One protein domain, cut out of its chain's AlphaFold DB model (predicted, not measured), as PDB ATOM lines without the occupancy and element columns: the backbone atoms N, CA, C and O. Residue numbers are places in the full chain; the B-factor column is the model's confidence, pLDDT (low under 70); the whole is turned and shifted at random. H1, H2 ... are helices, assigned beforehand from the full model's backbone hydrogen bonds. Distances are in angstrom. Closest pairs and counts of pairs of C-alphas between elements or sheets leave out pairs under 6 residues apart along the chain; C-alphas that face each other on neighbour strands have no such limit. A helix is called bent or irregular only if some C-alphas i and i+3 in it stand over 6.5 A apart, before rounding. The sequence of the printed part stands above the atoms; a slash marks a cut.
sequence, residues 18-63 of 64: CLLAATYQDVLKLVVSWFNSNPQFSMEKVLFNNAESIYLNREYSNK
ATOM      1  N   CYS A  18      50.969  49.550  40.198       98.31
ATOM      2  CA  CYS A  18      50.757  50.965  39.886       98.31
ATOM      3  C   CYS A  18      51.208  51.924  41.003       98.31
ATOM      4  O   CYS A  18      51.573  53.063  40.709       98.31
ATOM      5  N   LEU A  19      51.254  51.458  42.263       98.44
ATOM      6  CA  LEU A  19      51.673  52.240  43.434       98.44
ATOM      7  C   LEU A  19      53.126  52.724  43.360       98.44
ATOM      8  O   LEU A  19      53.497  53.638  44.094       98.44
ATOM      9  N   LEU A  20      53.942  52.156  42.469       98.44
ATOM     10  CA  LEU A  20      55.285  52.660  42.185       98.44
ATOM     11  C   LEU A  20      55.275  54.058  41.541       98.44
ATOM     12  O   LEU A  20      56.271  54.772  41.641       98.44
ATOM     13  N   ALA A  21      54.177  54.449  40.881       98.19
ATOM     14  CA  ALA A  21      54.066  55.709  40.145       98.19
ATOM     15  C   ALA A  21      52.861  56.572  40.557       98.19
ATOM     16  O   ALA A  21      52.948  57.797  40.482       98.19
ATOM     17  N   ALA A  22      51.737  55.967  40.958       98.38
ATOM     18  CA  ALA A  22      50.500  56.685  41.264       98.38
ATOM     19  C   ALA A  22      49.561  55.876  42.179       98.38
ATOM     20  O   ALA A  22      49.636  54.648  42.249       98.38
ATOM     21  N   THR A  23      48.625  56.543  42.862       98.69
ATOM     22  CA  THR A  23      47.582  55.818  43.604       98.69
ATOM     23  C   THR A  23      46.578  55.178  42.641       98.69
ATOM     24  O   THR A  23      46.399  55.643  41.515       98.69
ATOM     25  N   TYR A  24      45.845  54.154  43.095       98.38
ATOM     26  CA  TYR A  24      44.736  53.582  42.313       98.38
ATOM     27  C   TYR A  24      43.759  54.669  41.834       98.38
ATOM     28  O   TYR A  24      43.289  54.653  40.697       98.38
ATOM     29  N   GLN A  25      43.461  55.637  42.707       98.56
ATOM     30  CA  GLN A  25      42.521  56.704  42.399       98.56
ATOM     31  C   GLN A  25      43.051  57.650  41.317       98.56
ATOM     32  O   GLN A  25      42.260  58.124  40.505       98.56
ATOM     33  N   ASP A  26      44.357  57.901  41.271       98.56
ATOM     34  CA  ASP A  26      44.971  58.712  40.216       98.56
ATOM     35  C   ASP A  26      44.914  57.999  38.860       98.56
ATOM     36  O   ASP A  26      44.546  58.615  37.858       98.56
ATOM     37  N   VAL A  27      45.179  56.686  38.833       98.50
ATOM     38  CA  VAL A  27      45.080  55.859  37.616       98.50
ATOM     39  C   VAL A  27      43.646  55.841  37.080       98.50
ATOM     40  O   VAL A  27      43.425  56.048  35.886       98.50
ATOM     41  N   LEU A  28      42.653  55.667  37.956       98.31
ATOM     42  CA  LEU A  28      41.247  55.709  37.552       98.31
ATOM     43  C   LEU A  28      40.842  57.103  37.053       98.31
ATOM     44  O   LEU A  28      40.191  57.222  36.013       98.31
ATOM     45  N   LYS A  29      41.242  58.166  37.766       98.38
ATOM     46  CA  LYS A  29      40.949  59.554  37.373       98.38
ATOM     47  C   LYS A  29      41.507  59.876  35.994       98.38
ATOM     48  O   LYS A  29      40.794  60.492  35.213       98.38
ATOM     49  N   LEU A  30      42.724  59.428  35.672       97.69
ATOM     50  CA  LEU A  30      43.327  59.632  34.351       97.69
ATOM     51  C   LEU A  30      42.401  59.143  33.228       97.69
ATOM     52  O   LEU A  30      42.156  59.862  32.259       97.69
ATOM     53  N   VAL A  31      41.853  57.937  33.381       96.94
ATOM     54  CA  VAL A  31      40.968  57.328  32.382       96.94
ATOM     55  C   VAL A  31      39.622  58.045  32.332       96.94
ATOM     56  O   VAL A  31      39.169  58.410  31.249       96.94
ATOM     57  N   VAL A  32      39.005  58.321  33.485       97.25
ATOM     58  CA  VAL A  32      37.718  59.036  33.554       97.25
ATOM     59  C   VAL A  32      37.825  60.432  32.931       97.25
ATOM     60  O   VAL A  32      36.981  60.822  32.126       97.25
ATOM     61  N   SER A  33      38.887  61.178  33.242       97.81
ATOM     62  CA  SER A  33      39.121  62.511  32.687       97.81
ATOM     63  C   SER A  33      39.367  62.490  31.179       97.81
ATOM     64  O   SER A  33      38.918  63.404  30.490       97.81
ATOM     65  N   TRP A  34      40.014  61.452  30.642       97.25
ATOM     66  CA  TRP A  34      40.208  61.315  29.197       97.25
ATOM     67  C   TRP A  34      38.872  61.222  28.445       97.25
ATOM     68  O   TRP A  34      38.705  61.867  27.409       97.25
ATOM     69  N   PHE A  35      37.896  60.486  28.981       97.00
ATOM     70  CA  PHE A  35      36.568  60.367  28.368       97.00
ATOM     71  C   PHE A  35      35.757  61.660  28.411       97.00
ATOM     72  O   PHE A  35      35.008  61.921  27.473       97.00
ATOM     73  N   ASN A  36      35.949  62.513  29.422       95.75
ATOM     74  CA  ASN A  36      35.309  63.833  29.443       95.75
ATOM     75  C   ASN A  36      35.690  64.673  28.213       95.75
ATOM     76  O   ASN A  36      34.884  65.459  27.723       95.75
ATOM     77  N   SER A  37      36.908  64.494  27.693       96.81
ATOM     78  CA  SER A  37      37.380  65.155  26.470       96.81
ATOM     79  C   SER A  37      37.122  64.351  25.190       96.81
ATOM     80  O   SER A  37      37.385  64.860  24.104       96.81
ATOM     81  N   ASN A  38      36.628  63.114  25.290       96.81
ATOM     82  CA  ASN A  38      36.419  62.213  24.155       96.81
ATOM     83  C   ASN A  38      35.040  61.518  24.220       96.81
ATOM     84  O   ASN A  38      34.972  60.285  24.272       96.81
ATOM     85  N   PRO A  39      33.931  62.286  24.209       95.31
ATOM     86  CA  PRO A  39      32.578  61.766  24.428       95.31
ATOM     87  C   PRO A  39      32.060  60.859  23.304       95.31
ATOM     88  O   PRO A  39      31.057  60.176  23.478       95.31
ATOM     89  N   GLN A  40      32.727  60.836  22.146       96.25
ATOM     90  CA  GLN A  40      32.397  59.936  21.041       96.25
ATOM     91  C   GLN A  40      32.683  58.458  21.349       96.25
ATOM     92  O   GLN A  40      32.252  57.590  20.594       96.25
ATOM     93  N   PHE A  41      33.425  58.165  22.420       97.25
ATOM     94  CA  PHE A  41      33.723  56.806  22.860       97.25
ATOM     95  C   PHE A  41      32.966  56.469  24.143       97.25
ATOM     96  O   PHE A  41      32.780  57.312  25.018       97.25
ATOM     97  N   SER A  42      32.570  55.209  24.287       97.44
ATOM     98  CA  SER A  42      31.845  54.727  25.455       97.44
ATOM     99  C   SER A  42      32.792  54.375  26.602       97.44
ATOM    100  O   SER A  42      33.567  53.418  26.531       97.44
ATOM    101  N   MET A  43      32.681  55.124  27.703       97.69
ATOM    102  CA  MET A  43      33.356  54.801  28.963       97.69
ATOM    103  C   MET A  43      32.865  53.465  29.536       97.69
ATOM    104  O   MET A  43      33.663  52.693  30.059       97.69
ATOM    105  N   GLU A  44      31.571  53.170  29.407       97.88
ATOM    106  CA  GLU A  44      30.954  51.941  29.915       97.88
ATOM    107  C   GLU A  44      31.544  50.687  29.257       97.88
ATOM    108  O   GLU A  44      31.835  49.706  29.942       97.88
ATOM    109  N   LYS A  45      31.819  50.740  27.946       97.56
ATOM    110  CA  LYS A  45      32.517  49.651  27.248       97.56
ATOM    111  C   LYS A  45      33.887  49.379  27.849       97.56
ATOM    112  O   LYS A  45      34.212  48.232  28.146       97.56
ATOM    113  N   VAL A  46      34.662  50.434  28.090       97.94
ATOM    114  CA  VAL A  46      36.037  50.311  28.585       97.94
ATOM    115  C   VAL A  46      36.109  49.955  30.070       97.94
ATOM    116  O   VAL A  46      37.010  49.215  30.461       97.94
ATOM    117  N   LEU A  47      35.186  50.441  30.901       97.81
ATOM    118  CA  LEU A  47      35.178  50.165  32.342       97.81
ATOM    119  C   LEU A  47      34.441  48.872  32.724       97.81
ATOM    120  O   LEU A  47      34.672  48.376  33.825       97.81
ATOM    121  N   PHE A  48      33.568  48.332  31.864       96.75
ATOM    122  CA  PHE A  48      32.716  47.193  32.222       96.75
ATOM    123  C   PHE A  48      32.408  46.238  31.055       96.75
ATOM    124  O   PHE A  48      32.919  45.114  31.061       96.75
ATOM    125  N   ASN A  49      31.622  46.655  30.050       96.75
ATOM    126  CA  ASN A  49      30.991  45.717  29.098       96.75
ATOM    127  C   ASN A  49      32.001  44.851  28.329       96.75
ATOM    128  O   ASN A  49      31.749  43.672  28.076       96.75
ATOM    129  N   ASN A  50      33.171  45.394  27.984       96.44
ATOM    130  CA  ASN A  50      34.189  44.624  27.271       96.44
ATOM    131  C   ASN A  50      34.802  43.528  28.150       96.44
ATOM    132  O   ASN A  50      35.017  42.417  27.671       96.44
ATOM    133  N   ALA A  51      35.060  43.813  29.431       96.56
ATOM    134  CA  ALA A  51      35.596  42.826  30.366       96.56
ATOM    135  C   ALA A  51      34.588  41.710  30.623       96.56
ATOM    136  O   ALA A  51      34.945  40.535  30.554       96.56
ATOM    137  N   GLU A  52      33.323  42.067  30.834       94.81
ATOM    138  CA  GLU A  52      32.244  41.092  30.957       94.81
ATOM    139  C   GLU A  52      32.174  40.193  29.714       94.81
ATOM    140  O   GLU A  52      32.267  38.970  29.816       94.81
ATOM    141  N   SER A  53      32.101  40.797  28.528       93.00
ATOM    142  CA  SER A  53      31.996  40.067  27.267       93.00
ATOM    143  C   SER A  53      33.200  39.161  27.002       93.00
ATOM    144  O   SER A  53      33.020  38.048  26.517       93.00
ATOM    145  N   ILE A  54      34.423  39.587  27.326       91.75
ATOM    146  CA  ILE A  54      35.642  38.812  27.051       91.75
ATOM    147  C   ILE A  54      35.842  37.689  28.074       91.75
ATOM    148  O   ILE A  54      36.169  36.567  27.688       91.75
ATOM    149  N   TYR A  55      35.652  37.962  29.366       92.62
ATOM    150  CA  TYR A  55      35.935  36.986  30.422       92.62
ATOM    151  C   TYR A  55      34.755  36.065  30.738       92.62
ATOM    152  O   TYR A  55      34.976  34.943  31.195       92.62
ATOM    153  N   LEU A  56      33.512  36.509  30.511       90.12
ATOM    154  CA  LEU A  56      32.309  35.759  30.889       90.12
ATOM    155  C   LEU A  56      31.550  35.147  29.706       90.12
ATOM    156  O   LEU A  56      30.643  34.344  29.949       90.12
ATOM    157  N   ASN A  57      31.900  35.442  28.442       78.06
ATOM    158  CA  ASN A  57      31.266  34.743  27.318       78.06
ATOM    159  C   ASN A  57      31.549  33.238  27.374       78.06
ATOM    160  O   ASN A  57      32.649  32.759  27.084       78.06
ATOM    161  N   ARG A  58      30.500  32.470  27.675       58.69
ATOM    162  CA  ARG A  58      30.560  31.007  27.785       58.69
ATOM    163  C   ARG A  58      30.797  30.313  26.445       58.69
ATOM    164  O   ARG A  58      31.276  29.184  26.443       58.69
ATOM    165  N   GLU A  59      30.534  30.975  25.318       59.53
ATOM    166  CA  GLU A  59      30.827  30.419  23.988       59.53
ATOM    167  C   GLU A  59      32.330  30.179  23.755       59.53
ATOM    168  O   GLU A  59      32.696  29.234  23.059       59.53
ATOM    169  N   TYR A  60      33.214  30.960  24.391       56.03
ATOM    170  CA  TYR A  60      34.660  30.695  24.390       56.03
ATOM    171  C   TYR A  60      35.065  29.617  25.405       56.03
ATOM    172  O   TYR A  60      36.039  28.900  25.182       56.03
ATOM    173  N   SER A  61      34.313  29.473  26.500       53.31
ATOM    174  CA  SER A  61      34.580  28.487  27.558       53.31
ATOM    175  C   SER A  61      34.203  27.055  27.142       53.31
ATOM    176  O   SER A  61      34.889  26.106  27.505       53.31
ATOM    177  N   ASN A  62      33.167  26.898  26.310       53.78
ATOM    178  CA  ASN A  62      32.670  25.600  25.828       53.78
ATOM    179  C   ASN A  62      33.424  25.036  24.602       53.78
ATOM    180  O   ASN A  62      33.024  24.010  24.060       53.78
ATOM    181  N   LYS A  63      34.491  25.700  24.132       53.66
ATOM    182  CA  LYS A  63      35.355  25.223  23.030       53.66
ATOM    183  C   LYS A  63      36.606  24.463  23.505       53.66
ATOM    184  O   LYS A  63      37.515  24.251  22.704       53.66
TER     185      LYS A  63
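AT A GLANCE: This is residues 18 to 63 of the 64 residues of the protein "Amidohydro-rel domain-containing protein" of Piscirickettsia litoralis (UniProt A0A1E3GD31). Going along the printed part from its first residue, the reader meets an open V of two helices: H1 is one arm, a loop of residues 37 to 42 makes the turn at the corner, and H2 leads away as the other arm, with the little helix H3 at its far end. The two arms come near each other only by the corner, where the end of H1 meets the beginning of H2, and the space between their other ends is open; no third part fills it. The printed part has 46 residues with three named helices in the order H1, H2, H3 and no named strand; its class is all helix, with 31 of the 46 residues in the named helices. The whole is only just extended, close to loose, with a radius of gyration of the C-alphas of 14.4 A, and it is flat, its C-alphas spanning 39 by 31 by 10 A.

HOW THE PARTS SIT: Start at Cys 18 and read on to Tyr 24, where H1, residues 24 to 36, begins. Past it, a short link of six residues leads to H2, residues 43 to 56. Look at Phe 35 and Met 43 for the place where these two helices come nearest: their C-alphas, the closest of the two helices, are 6.5 A apart. H1 and H2 are close but not clearly touching, with 2 pairs of C-alphas within 8 A. Their lines stand at a steep tilt of 64 degrees, and they run opposite ways. From centre to centre they are 16.7 A apart. After H2 a tight link of one residue, Asn 57, leads to H3, residues 58 to 61. H2 and H3 meet only through their link. H1 and H3 are apart, with no C-alpha of the one within 8 A of the other. In the backbones, 8 of 9 O i to N i+4 pairs are within hydrogen-bond range in H1 and 7 of 10 in H2; H3 is too short for such a pair, but its one O i to N i+3 pair is within range.

IN THESE COORDINATES: Find C-alpha 24 at (44.736, 53.582, 42.313); from there H1 runs through 13 residues to Asn 36, 19.0 A from first to last C-alpha. Go on to Met 43, whose C-alpha is at (33.356, 54.801, 28.963), and there H2 begins. It is the longest helix by residues, with 14, and it measures 19.2 A from its first C-alpha to its last, that of Leu 56. H2 is irregular: C-alphas 47 and 50 are 7.6 A apart, against about 5 A in a regular helix, and its line is a rough one. H3 runs from Arg 58 to Ser 61, four residues, and ends with C-alpha 61 at (34.580, 28.487, 27.558).

THE WHOLE: The two C-alphas farthest apart are those of Ser 37, just after H1, and Lys 63, the last printed residue, at 40.1 A. From the first printed C-alpha, that of Cys 18, to that of Lys 63 it is 34.4 A. Three stretches stand free: residues 20 to 25, residues 36 to 42, and residues 54 to 63, of which 54 to 56 belong to H2 and 58 to 61 to H3. The printed part has no cut, and no link is long. The mean pLDDT of the printed part is 91.1; look to residues 58 to 63 for the six values under 70, where the model's confidence is low. The mean pLDDT is 98 for H1, 96 for H2 and 57 for H3.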